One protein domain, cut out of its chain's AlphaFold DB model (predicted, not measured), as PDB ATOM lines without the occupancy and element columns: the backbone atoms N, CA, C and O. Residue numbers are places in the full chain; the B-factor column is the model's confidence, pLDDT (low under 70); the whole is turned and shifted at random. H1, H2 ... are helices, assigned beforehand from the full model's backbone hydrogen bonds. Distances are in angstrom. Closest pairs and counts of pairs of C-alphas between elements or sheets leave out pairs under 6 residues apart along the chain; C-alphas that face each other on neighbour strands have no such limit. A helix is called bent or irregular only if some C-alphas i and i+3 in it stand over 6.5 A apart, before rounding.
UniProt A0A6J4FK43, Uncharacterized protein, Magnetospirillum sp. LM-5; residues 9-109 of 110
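What this domain is: This is residues 9 to 109 of the 110 residues of an uncharacterized protein of Magnetospirillum sp. LM-5 (UniProt A0A6J4FK43). This is a loose, elongated set of helices, with one long link, from H1 to H2, and short links between the others: short H2 and residues 79 to 83 of the longest helix, H5, meet in the middle, H3 and H4 lie at one end, and H6 lies at the opposite end, touching no helix. H5 runs from H2 toward the H6 end, H1 is near H2 and H5, and the unnamed stretch 16 to 38 loops out toward the H6 end and back to H2. The printed part has 101 residues with six named helices, H1 to H6 in chain order, and no named strand. The class is all helix, though under half of the residues, 49 of 101, are in named elements. The whole is loose, with a radius of gyration of the C-alphas of 16.3 A and spans of 50 by 28 by 24 A.

How they stand to each other: H5, residues 79 to 90, touches H2, residues 39 to 43, with residues 79 to 83 alone; the closest C-alphas, of Leu 42 and Ser 80, are 4.5 A apart. H1, residues 10 to 15, is close to H5 but not clearly touching, with the closest C-alphas, of Asp 10 and Val 79, 6.7 A apart. These two run opposite ways at a steep tilt of 43 degrees. H2 is close to H3, residues 50 to 57, but not clearly touching; the closest C-alphas, of His 41 and Tyr 52, are 7.6 A apart. H3 and H4, residues 66 to 72, form a helical hairpin, running opposite ways at a steep tilt of 44 degrees. They only just touch, with 3 pairs of C-alphas within 8 A, the closest being those of Thr 51 and Leu 72 at 6.0 A. H6, residues 98 to 108, is apart from H5. Every O i to N i+4 pair is within hydrogen-bond range in H1, H2, H3, H5 and H6; in H4 it is 1 of 3, beside 2 of 4 O i to N i+3 pairs.

Where its parts are: H5 is 16.4 A from first to last C-alpha, beginning at C-alpha 79 (226.851, 289.413, 377.751). H6 measures 15.6 A and ends at C-alpha 108 (195.254, 300.424, 369.612). H3 measures 10.4 A and H4 10.2 A; H4 is only just irregular, with C-alphas 68 and 71 6.7 A apart. H1 begins at C-alpha 10 (223.463, 293.649, 381.608).

The domain as a whole: The two C-alphas farthest apart, of Ala 68 and Ser 109, are 51.2 A apart. The printed part has no cut. The link from H1 to H2, 23 residues, is long; the other links are short. The mean pLDDT of the printed part is 90.7, and residues 108 to 109 are under 70.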
ATOM      1  N   GLN A   9     218.907 294.246 382.299       96.44
ATOM      2  CA  GLN A   9     219.990 295.206 382.140       96.44
ATOM      3  C   GLN A   9     221.301 294.476 382.460       96.44
ATOM      4  O   GLN A   9     221.423 293.859 383.522       96.44
ATOM      5  N   ASP A  10     222.263 294.496 381.542       97.06
ATOM      6  CA  ASP A  10     223.463 293.649 381.608       97.06
ATOM      7  C   ASP A  10     224.331 293.850 382.865       97.06
ATOM      8  O   ASP A  10     224.680 292.873 383.521       97.06
ATOM      9  N   ASN A  11     224.635 295.080 383.274       96.50
ATOM     10  CA  ASN A  11     225.444 295.351 384.464       96.50
ATOM     11  C   ASN A  11     224.741 294.912 385.760       96.50
ATOM     12  O   ASN A  11     225.406 294.465 386.697       96.50
ATOM     13  N   VAL A  12     223.405 294.975 385.813       96.88
ATOM     14  CA  VAL A  12     222.614 294.421 386.923       96.88
ATOM     15  C   VAL A  12     222.714 292.898 386.916       96.88
ATOM     16  O   VAL A  12     223.021 292.312 387.950       96.88
ATOM     17  N   ALA A  13     222.533 292.258 385.757       95.94
ATOM     18  CA  ALA A  13     222.642 290.806 385.618       95.94
ATOM     19  C   ALA A  13     224.036 290.289 386.021       95.94
ATOM     20  O   ALA A  13     224.142 289.340 386.798       95.94
ATOM     21  N   ILE A  14     225.102 290.963 385.576       96.56
ATOM     22  CA  ILE A  14     226.484 290.680 385.984       96.56
ATOM     23  C   ILE A  14     226.626 290.800 387.508       96.56
ATOM     24  O   ILE A  14     227.138 289.891 388.158       96.56
ATOM     25  N   THR A  15     226.153 291.906 388.092       96.00
ATOM     26  CA  THR A  15     226.271 292.172 389.537       96.00
ATOM     27  C   THR A  15     225.508 291.145 390.377       96.00
ATOM     28  O   THR A  15     225.952 290.778 391.464       96.00
ATOM     29  N   CYS A  16     224.379 290.647 389.874       95.00
ATOM     30  CA  CYS A  16     223.575 289.620 390.529       95.00
ATOM     31  C   CYS A  16     224.080 288.186 390.294       95.00
ATOM     32  O   CYS A  16     223.460 287.251 390.798       95.00
ATOM     33  N   GLY A  17     225.186 287.995 389.567       92.94
ATOM     34  CA  GLY A  17     225.766 286.675 389.322       92.94
ATOM     35  C   GLY A  17     224.946 285.818 388.359       92.94
ATOM     36  O   GLY A  17     224.823 284.615 388.577       92.94
ATOM     37  N   GLN A  18     224.366 286.434 387.323       92.69
ATOM     38  CA  GLN A  18     223.637 285.733 386.266       92.69
ATOM     39  C   GLN A  18     224.434 284.532 385.741       92.69
ATOM     40  O   GLN A  18     225.612 284.644 385.400       92.69
ATOM     41  N   ASP A  19     223.755 283.395 385.622       91.38
ATOM     42  CA  ASP A  19     224.286 282.238 384.913       91.38
ATOM     43  C   ASP A  19     224.109 282.442 383.402       91.38
ATOM     44  O   ASP A  19     222.990 282.531 382.894       91.38
ATOM     45  N   TRP A  20     225.224 282.543 382.684       91.25
ATOM     46  CA  TRP A  20     225.259 282.757 381.235       91.25
ATOM     47  C   TRP A  20     225.214 281.449 380.430       91.25
ATOM     48  O   TRP A  20     225.192 281.488 379.202       91.25
ATOM     49  N   SER A  21     225.213 280.287 381.095       86.12
ATOM     50  CA  SER A  21     225.156 278.978 380.431       86.12
ATOM     51  C   SER A  21     223.774 278.653 379.853       86.12
ATOM     52  O   SER A  21     223.673 277.846 378.928       86.12
ATOM     53  N   SER A  22     222.717 279.301 380.355       79.81
ATOM     54  CA  SER A  22     221.352 279.158 379.850       79.81
ATOM     55  C   SER A  22     220.570 280.457 380.006       79.81
ATOM     56  O   SER A  22     220.357 280.948 381.111       79.81
ATOM     57  N   THR A  23     220.108 281.003 378.884       84.00
ATOM     58  CA  THR A  23     219.380 282.280 378.833       84.00
ATOM     59  C   THR A  23     217.987 282.141 378.223       84.00
ATOM     60  O   THR A  23     217.244 283.115 378.164       84.00
ATOM     61  N   ALA A  24     217.591 280.927 377.821       83.12
ATOM     62  CA  ALA A  24     216.336 280.662 377.116       83.12
ATOM     63  C   ALA A  24     215.099 281.191 377.862       83.12
ATOM     64  O   ALA A  24     214.182 281.731 377.247       83.12
ATOM     65  N   ALA A  25     215.117 281.141 379.197       86.31
ATOM     66  CA  ALA A  25     214.035 281.656 380.034       86.31
ATOM     67  C   ALA A  25     213.769 283.165 379.835       86.31
ATOM     68  O   ALA A  25     212.643 283.620 380.033       86.31
ATOM     69  N   PHE A  26     214.766 283.951 379.401       86.81
ATOM     70  CA  PHE A  26     214.576 285.366 379.057       86.81
ATOM     71  C   PHE A  26     213.746 285.576 377.792       86.81
ATOM     72  O   PHE A  26     213.258 286.688 377.568       86.81
ATOM     73  N   PHE A  27     213.555 284.540 376.979       86.19
ATOM     74  CA  PHE A  27     212.807 284.601 375.725       86.19
ATOM     75  C   PHE A  27     211.394 284.008 375.858       86.19
ATOM     76  O   PHE A  27     210.493 284.382 375.112       86.19
ATOM     77  N   ASP A  28     211.154 283.171 376.871       84.62
ATOM     78  CA  ASP A  28     209.880 282.473 377.063       84.62
ATOM     79  C   ASP A  28     208.779 283.359 377.648       84.62
ATOM     80  O   ASP A  28     208.946 283.949 378.717       84.62
ATOM     81  N   GLY A  29     207.616 283.410 376.987       81.69
ATOM     82  CA  GLY A  29     206.370 284.022 377.477       81.69
ATOM     83  C   GLY A  29     205.837 285.168 376.604       81.69
ATOM     84  O   GLY A  29     206.569 285.781 375.830       81.69
ATOM     85  N   ALA A  30     204.553 285.490 376.742       82.00
ATOM     86  CA  ALA A  30     203.913 286.543 375.952       82.00
ATOM     87  C   ALA A  30     204.248 287.961 376.456       82.00
ATOM     88  O   ALA A  30     204.501 288.166 377.643       82.00
ATOM     89  N   GLY A  31     204.166 288.945 375.558       82.69
ATOM     90  CA  GLY A  31     204.257 290.371 375.886       82.69
ATOM     91  C   GLY A  31     205.518 291.065 375.369       82.69
ATOM     92  O   GLY A  31     206.403 290.449 374.780       82.69
ATOM     93  N   PHE A  32     205.570 292.380 375.579       82.81
ATOM     94  CA  PHE A  32     206.690 293.229 375.178       82.81
ATOM     95  C   PHE A  32     207.841 293.133 376.186       82.81
ATOM     96  O   PHE A  32     207.616 293.219 377.394       82.81
ATOM     97  N   ARG A  33     209.071 292.985 375.688       86.00
ATOM     98  CA  ARG A  33     210.288 292.863 376.501       86.00
ATOM     99  C   ARG A  33     211.295 293.913 376.076       86.00
ATOM    100  O   ARG A  33     211.554 294.069 374.885       86.00
ATOM    101  N   VAL A  34     211.879 294.597 377.053       88.06
ATOM    102  CA  VAL A  34     212.981 295.535 376.825       88.06
ATOM    103  C   VAL A  34     214.228 294.985 377.495       88.06
ATOM    104  O   VAL A  34     214.206 294.669 378.689       88.06
ATOM    105  N   PHE A  35     215.290 294.886 376.701       92.38
ATOM    106  CA  PHE A  35     216.627 294.495 377.117       92.38
ATOM    107  C   PHE A  35     217.545 295.707 376.974       92.38
ATOM    108  O   PHE A  35     217.552 296.344 375.920       92.38
ATOM    109  N   ASP A  36     218.291 296.019 378.027       94.81
ATOM    110  CA  ASP A  36     219.253 297.115 378.051       94.81
ATOM    111  C   ASP A  36     220.686 296.564 378.082       94.81
ATOM    112  O   ASP A  36     221.051 295.775 378.961       94.81
ATOM    113  N   PHE A  37     221.480 296.958 377.088       96.69
ATOM    114  CA  PHE A  37     222.853 296.510 376.893       96.69
ATOM    115  C   PHE A  37     223.777 297.716 376.781       96.69
ATOM    116  O   PHE A  37     223.570 298.610 375.956       96.69
ATOM    117  N   HIS A  38     224.861 297.698 377.542       96.88
ATOM    118  CA  HIS A  38     225.933 298.663 377.407       96.88
ATOM    119  C   HIS A  38     226.943 298.135 376.377       96.88
ATOM    120  O   HIS A  38     227.466 297.026 376.537       96.88
ATOM    121  N   PRO A  39     227.325 298.935 375.360       96.19
ATOM    122  CA  PRO A  39     228.292 298.515 374.343       96.19
ATOM    123  C   PRO A  39     229.601 297.963 374.916       96.19
ATOM    124  O   PRO A  39     230.221 297.080 374.330       96.19
ATOM    125  N   ILE A  40     230.015 298.453 376.086       96.44
ATOM    126  CA  ILE A  40     231.248 298.001 376.720       96.44
ATOM    127  C   ILE A  40     231.186 296.545 377.197       96.44
ATOM    128  O   ILE A  40     232.169 295.824 377.047       96.44
ATOM    129  N   HIS A  41     230.047 296.088 377.719       97.69
ATOM    130  CA  HIS A  41     229.893 294.709 378.189       97.69
ATOM    131  C   HIS A  41     229.721 293.727 377.030       97.69
ATOM    132  O   HIS A  41     230.166 292.584 377.142       97.69
ATOM    133  N   LEU A  42     229.173 294.189 375.900       97.50
ATOM    134  CA  LEU A  42     229.189 293.449 374.637       97.50
ATOM    135  C   LEU A  42     230.628 293.256 374.139       97.50
ATOM    136  O   LEU A  42     231.062 292.127 373.951       97.50
ATOM    137  N   ILE A  43     231.406 294.338 374.018       96.25
ATOM    138  CA  ILE A  43     232.804 294.273 373.551       96.25
ATOM    139  C   ILE A  43     233.657 293.371 374.448       96.25
ATOM    140  O   ILE A  43     234.451 292.575 373.956       96.25
ATOM    141  N   LEU A  44     233.517 293.503 375.767       97.25
ATOM    142  CA  LEU A  44     234.296 292.729 376.730       97.25
ATOM    143  C   LEU A  44     233.777 291.301 376.926       97.25
ATOM    144  O   LEU A  44     234.427 290.540 377.640       97.25
ATOM    145  N   ASN A  45     232.618 290.951 376.357       97.81
ATOM    146  CA  ASN A  45     231.863 289.743 376.687       97.81
ATOM    147  C   ASN A  45     231.836 289.487 378.209       97.81
ATOM    148  O   ASN A  45     232.271 288.448 378.707       97.81
ATOM    149  N   SER A  46     231.417 290.502 378.969       97.50
ATOM    150  CA  SER A  46     231.517 290.479 380.429       97.50
ATOM    151  C   SER A  46     230.650 289.368 381.029       97.50
ATOM    152  O   SER A  46     229.461 289.288 380.736       97.50
ATOM    153  N   SER A  47     231.232 288.546 381.904       96.31
ATOM    154  CA  SER A  47     230.504 287.631 382.801       96.31
ATOM    155  C   SER A  47     230.614 288.038 384.278       96.31
ATOM    156  O   SER A  47     229.836 287.579 385.109       96.31
ATOM    157  N   SER A  48     231.557 288.933 384.592       95.75
ATOM    158  CA  SER A  48     231.794 289.562 385.894       95.75
ATOM    159  C   SER A  48     232.179 291.039 385.697       95.75
ATOM    160  O   SER A  48     232.513 291.462 384.585       95.75
ATOM    161  N   MET A  49     232.155 291.834 386.774       95.81
ATOM    162  CA  MET A  49     232.609 293.235 386.737       95.81
ATOM    163  C   MET A  49     234.138 293.377 386.691       95.81
ATOM    164  O   MET A  49     234.637 294.431 386.311       95.81
ATOM    165  N   GLU A  50     234.891 292.316 386.992       95.56
ATOM    166  CA  GLU A  50     236.355 292.349 387.130       95.56
ATOM    167  C   GLU A  50     237.064 292.854 385.865       95.56
ATOM    168  O   GLU A  50     237.977 293.683 385.922       95.56
ATOM    169  N   THR A  51     236.613 292.392 384.699       92.75
ATOM    170  CA  THR A  51     237.160 292.817 383.409       92.75
ATOM    171  C   THR A  51     236.914 294.302 383.151       92.75
ATOM    172  O   THR A  51     237.804 295.020 382.688       92.75
ATOM    173  N   TYR A  52     235.703 294.771 383.457       95.62
ATOM    174  CA  TYR A  52     235.340 296.175 383.317       95.62
ATOM    175  C   TYR A  52     236.153 297.047 384.281       95.62
ATOM    176  O   TYR A  52     236.731 298.046 383.856       95.62
ATOM    177  N   ASP A  53     236.281 296.637 385.541       96.81
ATOM    178  CA  ASP A  53     237.058 297.356 386.552       96.81
ATOM    179  C   ASP A  53     238.540 297.431 386.164       96.81
ATOM    180  O   ASP A  53     239.167 298.490 386.256       96.81
ATOM    181  N   THR A  54     239.090 296.340 385.622       96.00
ATOM    182  CA  THR A  54     240.452 296.302 385.073       96.00
ATOM    183  C   THR A  54     240.627 297.300 383.931       96.00
ATOM    184  O   THR A  54     241.645 297.991 383.856       96.00
ATOM    185  N   LEU A  55     239.647 297.405 383.032       95.94
ATOM    186  CA  LEU A  55     239.672 298.384 381.950       95.94
ATOM    187  C   LEU A  55     239.592 299.824 382.481       95.94
ATOM    188  O   LEU A  55     240.330 300.691 382.008       95.94
ATOM    189  N   GLN A  56     238.733 300.088 383.466       96.12
ATOM    190  CA  GLN A  56     238.623 301.409 384.088       96.12
ATOM    191  C   GLN A  56     239.925 301.811 384.786       96.12
ATOM    192  O   GLN A  56     240.389 302.937 384.615       96.12
ATOM    193  N   ALA A  57     240.593 300.875 385.465       96.88
ATOM    194  CA  ALA A  57     241.906 301.103 386.063       96.88
ATOM    195  C   ALA A  57     242.999 301.447 385.028       96.88
ATOM    196  O   ALA A  57     243.986 302.099 385.368       96.88
ATOM    197  N   ARG A  58     242.821 301.063 383.754       95.56
ATOM    198  CA  ARG A  58     243.703 301.437 382.630       95.56
ATOM    199  C   ARG A  58     243.355 302.791 381.996       95.56
ATOM    200  O   ARG A  58     243.983 303.167 381.008       95.56
ATOM    201  N   GLY A  59     242.375 303.519 382.536       95.31
ATOM    202  CA  GLY A  59     241.910 304.813 382.026       95.31
ATOM    203  C   GLY A  59     240.619 304.751 381.204       95.31
ATOM    204  O   GLY A  59     240.207 305.770 380.653       95.31
ATOM    205  N   GLY A  60     239.969 303.584 381.125       94.12
ATOM    206  CA  GLY A  60     238.696 303.402 380.426       94.12
ATOM    207  C   GLY A  60     238.835 303.186 378.915       94.12
ATOM    208  O   GLY A  60     239.911 303.330 378.336       94.12
ATOM    209  N   ILE A  61     237.726 302.814 378.262       93.38
ATOM    210  CA  ILE A  61     237.716 302.401 376.845       93.38
ATOM    211  C   ILE A  61     238.149 303.512 375.880       93.38
ATOM    212  O   ILE A  61     238.762 303.227 374.858       93.38
ATOM    213  N   SER A  62     237.876 304.776 376.214       93.62
ATOM    214  CA  SER A  62     238.134 305.932 375.344       93.62
ATOM    215  C   SER A  62     239.616 306.189 375.072       93.62
ATOM    216  O   SER A  62     239.939 306.897 374.121       93.62
ATOM    217  N   VAL A  63     240.511 305.626 375.889       95.94
ATOM    218  CA  VAL A  63     241.967 305.775 375.748       95.94
ATOM    219  C   VAL A  63     242.668 304.465 375.378       95.94
ATOM    220  O   VAL A  63     243.890 304.450 375.244       95.94
ATOM    221  N   GLN A  64     241.927 303.363 375.209       95.19
ATOM    222  CA  GLN A  64     242.503 302.087 374.788       95.19
ATOM    223  C   GLN A  64     242.459 301.908 373.271       95.19
ATOM    224  O   GLN A  64     241.571 302.403 372.581       95.19
ATOM    225  N   THR A  65     243.390 301.104 372.763       95.69
ATOM    226  CA  THR A  65     243.292 300.522 371.421       95.69
ATOM    227  C   THR A  65     242.577 299.176 371.482       95.69
ATOM    228  O   THR A  65     242.592 298.497 372.510       95.69
ATOM    229  N   GLU A  66     242.020 298.731 370.359       94.56
ATOM    230  CA  GLU A  66     241.418 297.398 370.244       94.56
ATOM    231  C   GLU A  66     242.394 296.286 370.670       94.56
ATOM    232  O   GLU A  66     242.033 295.389 371.430       94.56
ATOM    233  N   ALA A  67     243.667 296.389 370.272       96.44
ATOM    234  CA  ALA A  67     244.704 295.431 370.651       96.44
ATOM    235  C   ALA A  67     244.959 295.378 372.169       96.44
ATOM    236  O   ALA A  67     245.272 294.312 372.693       96.44
ATOM    237  N   ALA A  68     244.809 296.501 372.881       94.75
ATOM    238  CA  ALA A  68     244.958 296.559 374.336       94.75
ATOM    239  C   ALA A  68     243.734 296.004 375.088       94.75
ATOM    240  O   ALA A  68     243.874 295.504 376.207       94.75
ATOM    241  N   VAL A  69     242.549 296.078 374.471       95.44
ATOM    242  CA  VAL A  69     241.285 295.553 375.013       95.44
ATOM    243  C   VAL A  69     241.140 294.061 374.748       95.44
ATOM    244  O   VAL A  69     240.640 293.345 375.604       95.44
ATOM    245  N   LYS A  70     241.617 293.565 373.602       95.88
ATOM    246  CA  LYS A  70     241.475 292.163 373.185       95.88
ATOM    247  C   LYS A  70     241.826 291.125 374.270       95.88
ATOM    248  O   LYS A  70     241.067 290.171 374.403       95.88
ATOM    249  N   PRO A  71     242.898 291.279 375.076       96.06
ATOM    250  CA  PRO A  71     243.217 290.332 376.150       96.06
ATOM    251  C   PRO A  71     242.214 290.317 377.311       96.06
ATOM    252  O   PRO A  71     242.259 289.409 378.130       96.06
ATOM    253  N   LEU A  72     241.366 291.341 377.421       96.00
ATOM    254  CA  LEU A  72     240.324 291.452 378.438       96.00
ATOM    255  C   LEU A  72     239.009 290.794 377.995       96.00
ATOM    256  O   LEU A  72     238.153 290.550 378.833       96.00
ATOM    257  N   VAL A  73     238.828 290.505 376.704       96.81
ATOM    258  CA  VAL A  73     237.575 289.933 376.196       96.81
ATOM    259  C   VAL A  73     237.369 288.528 376.767       96.81
ATOM    260  O   VAL A  73     238.218 287.649 376.607       96.81
ATOM    261  N   GLY A  74     236.233 288.323 377.436       96.25
ATOM    262  CA  GLY A  74     235.865 287.050 378.045       96.25
ATOM    263  C   GLY A  74     235.700 285.942 377.006       96.25
ATOM    264  O   GLY A  74     235.060 286.131 375.973       96.25
ATOM    265  N   THR A  75     236.259 284.767 377.290       95.56
ATOM    266  CA  THR A  75     236.168 283.579 376.422       95.56
ATOM    267  C   THR A  75     235.047 282.616 376.819       95.56
ATOM    268  O   THR A  75     234.657 281.767 376.021       95.56
ATOM    269  N   SER A  76     234.529 282.743 378.042       94.94
ATOM    270  CA  SER A  76     233.364 282.002 378.538       94.94
ATOM    271  C   SER A  76     232.054 282.706 378.153       94.94
ATOM    272  O   SER A  76     232.092 283.888 377.803       94.94
ATOM    273  N   PRO A  77     230.890 282.031 378.246       96.44
ATOM    274  CA  PRO A  77     229.599 282.683 378.049       96.44
ATOM    275  C   PRO A  77     229.444 283.936 378.920       96.44
ATOM    276  O   PRO A  77     229.766 283.921 380.111       96.44
ATOM    277  N   GLY A  78     228.957 285.008 378.304       96.81
ATOM    278  CA  GLY A  78     228.757 286.309 378.931       96.81
ATOM    279  C   GLY A  78     227.757 287.154 378.148       96.81
ATOM    280  O   GLY A  78     226.966 286.637 377.353       96.81
ATOM    281  N   VAL A  79     227.805 288.468 378.354       97.38
ATOM    282  CA  VAL A  79     226.851 289.413 377.751       97.38
ATOM    283  C   VAL A  79     226.832 289.369 376.219       97.38
ATOM    284  O   VAL A  79     225.748 289.417 375.642       97.38
ATOM    285  N   SER A  80     227.984 289.228 375.550       97.06
ATOM    286  CA  SER A  80     228.012 289.124 374.078       97.06
ATOM    287  C   SER A  80     227.339 287.841 373.611       97.06
ATOM    288  O   SER A  80     226.522 287.874 372.701       97.06
ATOM    289  N   THR A  81     227.623 286.719 374.279       96.06
ATOM    290  CA  THR A  81     226.995 285.432 373.962       96.06
ATOM    291  C   THR A  81     225.477 285.488 374.140       96.06
ATOM    292  O   THR A  81     224.742 284.950 373.317       96.06
ATOM    293  N   PHE A  82     224.990 286.155 375.193       96.12
ATOM    294  CA  PHE A  82     223.553 286.348 375.402       96.12
ATOM    295  C   PHE A  82     222.922 287.238 374.326       96.12
ATOM    296  O   PHE A  82     221.824 286.949 373.852       96.12
ATOM    297  N   PHE A  83     223.613 288.302 373.921       95.50
ATOM    298  CA  PHE A  83     223.148 289.172 372.848       95.50
ATOM    299  C   PHE A  83     223.032 288.418 371.520       95.50
ATOM    300  O   PHE A  83     221.997 288.518 370.865       95.50
ATOM    301  N   ASP A  84     224.027 287.596 371.176       94.19
ATOM    302  CA  ASP A  84     223.984 286.755 369.978       94.19
ATOM    303  C   ASP A  84     222.776 285.803 370.026       94.19
ATOM    304  O   ASP A  84     221.972 285.773 369.094       94.19
ATOM    305  N   GLN A  85     222.552 285.125 371.160       92.69
ATOM    306  CA  GLN A  85     221.384 284.257 371.371       92.69
ATOM    307  C   GLN A  85     220.048 285.002 371.222       92.69
ATOM    308  O   GLN A  85     219.103 284.464 370.644       92.69
ATOM    309  N   LEU A  86     219.958 286.239 371.723       91.69
ATOM    310  CA  LEU A  86     218.781 287.088 371.545       91.69
ATOM    311  C   LEU A  86     218.574 287.426 370.064       91.69
ATOM    312  O   LEU A  86     217.456 287.316 369.564       91.69
ATOM    313  N   THR A  87     219.630 287.819 369.348       90.94
ATOM    314  CA  THR A  87     219.529 288.128 367.916       90.94
ATOM    315  C   THR A  87     219.158 286.904 367.086       90.94
ATOM    316  O   THR A  87     218.314 287.016 366.197       90.94
ATOM    317  N   ASP A  88     219.685 285.728 367.427       90.94
ATOM    318  CA  ASP A  88     219.332 284.458 366.798       90.94
ATOM    319  C   ASP A  88     217.863 284.109 367.049       90.94
ATOM    320  O   ASP A  88     217.143 283.750 366.117       90.94
ATOM    321  N   HIS A  89     217.375 284.276 368.282       88.06
ATOM    322  CA  HIS A  89     215.968 284.061 368.618       88.06
ATOM    323  C   HIS A  89     215.044 284.996 367.817       88.06
ATOM    324  O   HIS A  89     214.026 284.568 367.268       88.06
ATOM    325  N   LEU A  90     215.431 286.268 367.697       87.94
ATOM    326  CA  LEU A  90     214.685 287.287 366.958       87.94
ATOM    327  C   LEU A  90     214.836 287.180 365.437       87.94
ATOM    328  O   LEU A  90     214.034 287.780 364.727       87.94
ATOM    329  N   SER A  91     215.807 286.419 364.920       86.31
ATOM    330  CA  SER A  91     216.068 286.294 363.475       86.31
ATOM    331  C   SER A  91     214.871 285.755 362.682       86.31
ATOM    332  O   SER A  91     214.738 286.020 361.487       86.31
ATOM    333  N   SER A  92     213.978 285.028 363.358       78.69
ATOM    334  CA  SER A  92     212.731 284.497 362.799       78.69
ATOM    335  C   SER A  92     211.509 285.403 363.021       78.69
ATOM    336  O   SER A  92     210.423 285.103 362.523       78.69
ATOM    337  N   GLY A  93     211.671 286.497 363.769       76.75
ATOM    338  CA  GLY A  93     210.606 287.400 364.193       76.75
ATOM    339  C   GLY A  93     210.693 288.795 363.573       76.75
ATOM    340  O   GLY A  93     211.605 289.130 362.821       76.75
ATOM    341  N   GLN A  94     209.712 289.632 363.909       76.06
ATOM    342  CA  GLN A  94     209.705 291.048 363.555       76.06
ATOM    343  C   GLN A  94     210.218 291.870 364.739       76.06
ATOM    344  O   GLN A  94     209.764 291.694 365.870       76.06
ATOM    345  N   THR A  95     211.158 292.773 364.483       77.62
ATOM    346  CA  THR A  95     211.658 293.733 365.470       77.62
ATOM    347  C   THR A  95     211.156 295.134 365.135       77.62
ATOM    348  O   THR A  95     210.868 295.449 363.981       77.62
ATOM    349  N   HIS A  96     211.018 295.968 366.163       80.25
ATOM    350  CA  HIS A  96     210.521 297.333 366.044       80.25
ATOM    351  C   HIS A  96     211.421 298.285 366.829       80.25
ATOM    352  O   HIS A  96     211.899 297.973 367.921       80.25
ATOM    353  N   THR A  97     211.601 299.482 366.295       83.75
ATOM    354  CA  THR A  97     212.108 300.644 367.018       83.75
ATOM    355  C   THR A  97     211.125 301.072 368.110       83.75
ATOM    356  O   THR A  97     209.916 300.852 368.018       83.75
ATOM    357  N   ILE A  98     211.622 301.777 369.130       78.62
ATOM    358  CA  ILE A  98     210.770 302.354 370.184       78.62
ATOM    359  C   ILE A  98     209.691 303.272 369.581       78.62
ATOM    360  O   ILE A  98     208.552 303.263 370.040       78.62
ATOM    361  N   SER A  99     210.023 304.033 368.531       82.19
ATOM    362  CA  SER A  99     209.065 304.876 367.804       82.19
ATOM    363  C   SER A  99     207.910 304.078 367.199       82.19
ATOM    364  O   SER A  99     206.760 304.493 367.329       82.19
ATOM    365  N   GLU A 100     208.198 302.933 366.579       86.12
ATOM    366  CA  GLU A 100     207.174 302.066 365.988       86.12
ATOM    367  C   GLU A 100     206.285 301.452 367.070       86.12
ATOM    368  O   GLU A 100     205.065 301.472 366.938       86.12
ATOM    369  N   VAL A 101     206.868 300.999 368.186       81.31
ATOM    370  CA  VAL A 101     206.101 300.467 369.328       81.31
ATOM    371  C   VAL A 101     205.161 301.527 369.910       81.31
ATOM    372  O   VAL A 101     204.000 301.236 370.197       81.31
ATOM    373  N   ILE A 102     205.632 302.770 370.064       82.31
ATOM    374  CA  ILE A 102     204.795 303.881 370.539       82.31
ATOM    375  C   ILE A 102     203.646 304.155 369.561       82.31
ATOM    376  O   ILE A 102     202.519 304.355 370.012       82.31
ATOM    377  N   GLY A 103     203.915 304.138 368.251       84.56
ATOM    378  CA  GLY A 103     202.887 304.294 367.219       84.56
ATOM    379  C   GLY A 103     201.814 303.208 367.302       84.56
ATOM    380  O   GLY A 103     200.635 303.521 367.454       84.56
ATOM    381  N   ILE A 104     202.230 301.935 367.335       83.19
ATOM    382  CA  ILE A 104     201.329 300.776 367.453       83.19
ATOM    383  C   ILE A 104     200.413 300.917 368.675       83.19
ATOM    384  O   ILE A 104     199.209 300.673 368.586       83.19
ATOM    385  N   TRP A 105     200.957 301.331 369.819       79.69
ATOM    386  CA  TRP A 105     200.179 301.439 371.051       79.69
ATOM    387  C   TRP A 105     199.169 302.597 371.023       79.69
ATOM    388  O   TRP A 105     198.045 302.453 371.510       79.69
ATOM    389  N   GLN A 106     199.535 303.739 370.436       80.38
ATOM    390  CA  GLN A 106     198.624 304.879 370.293       80.38
ATOM    391  C   GLN A 106     197.435 304.565 369.383       80.38
ATOM    392  O   GLN A 106     196.338 305.054 369.651       80.38
ATOM    393  N   ASP A 107     197.635 303.735 368.359       76.94
ATOM    394  CA  ASP A 107     196.577 303.334 367.430       76.94
ATOM    395  C   ASP A 107     195.610 302.310 368.043       76.94
ATOM    396  O   ASP A 107     194.412 302.380 367.789       76.94
ATOM    397  N   HIS A 108     196.093 301.412 368.910       68.81
ATOM    398  CA  HIS A 108     195.254 300.424 369.612       68.81
ATOM    399  C   HIS A 108     194.527 300.979 370.850       68.81
ATOM    400  O   HIS A 108     193.710 300.280 371.446       68.81
ATOM    401  N   SER A 109     194.844 302.206 371.275       62.25
ATOM    402  CA  SER A 109     194.223 302.865 372.437       62.25
ATOM    403  C   SER A 109     193.112 303.858 372.052       62.25
ATOM    404  O   SER A 109     192.651 304.608 372.914       62.25
TER     405      SER A 109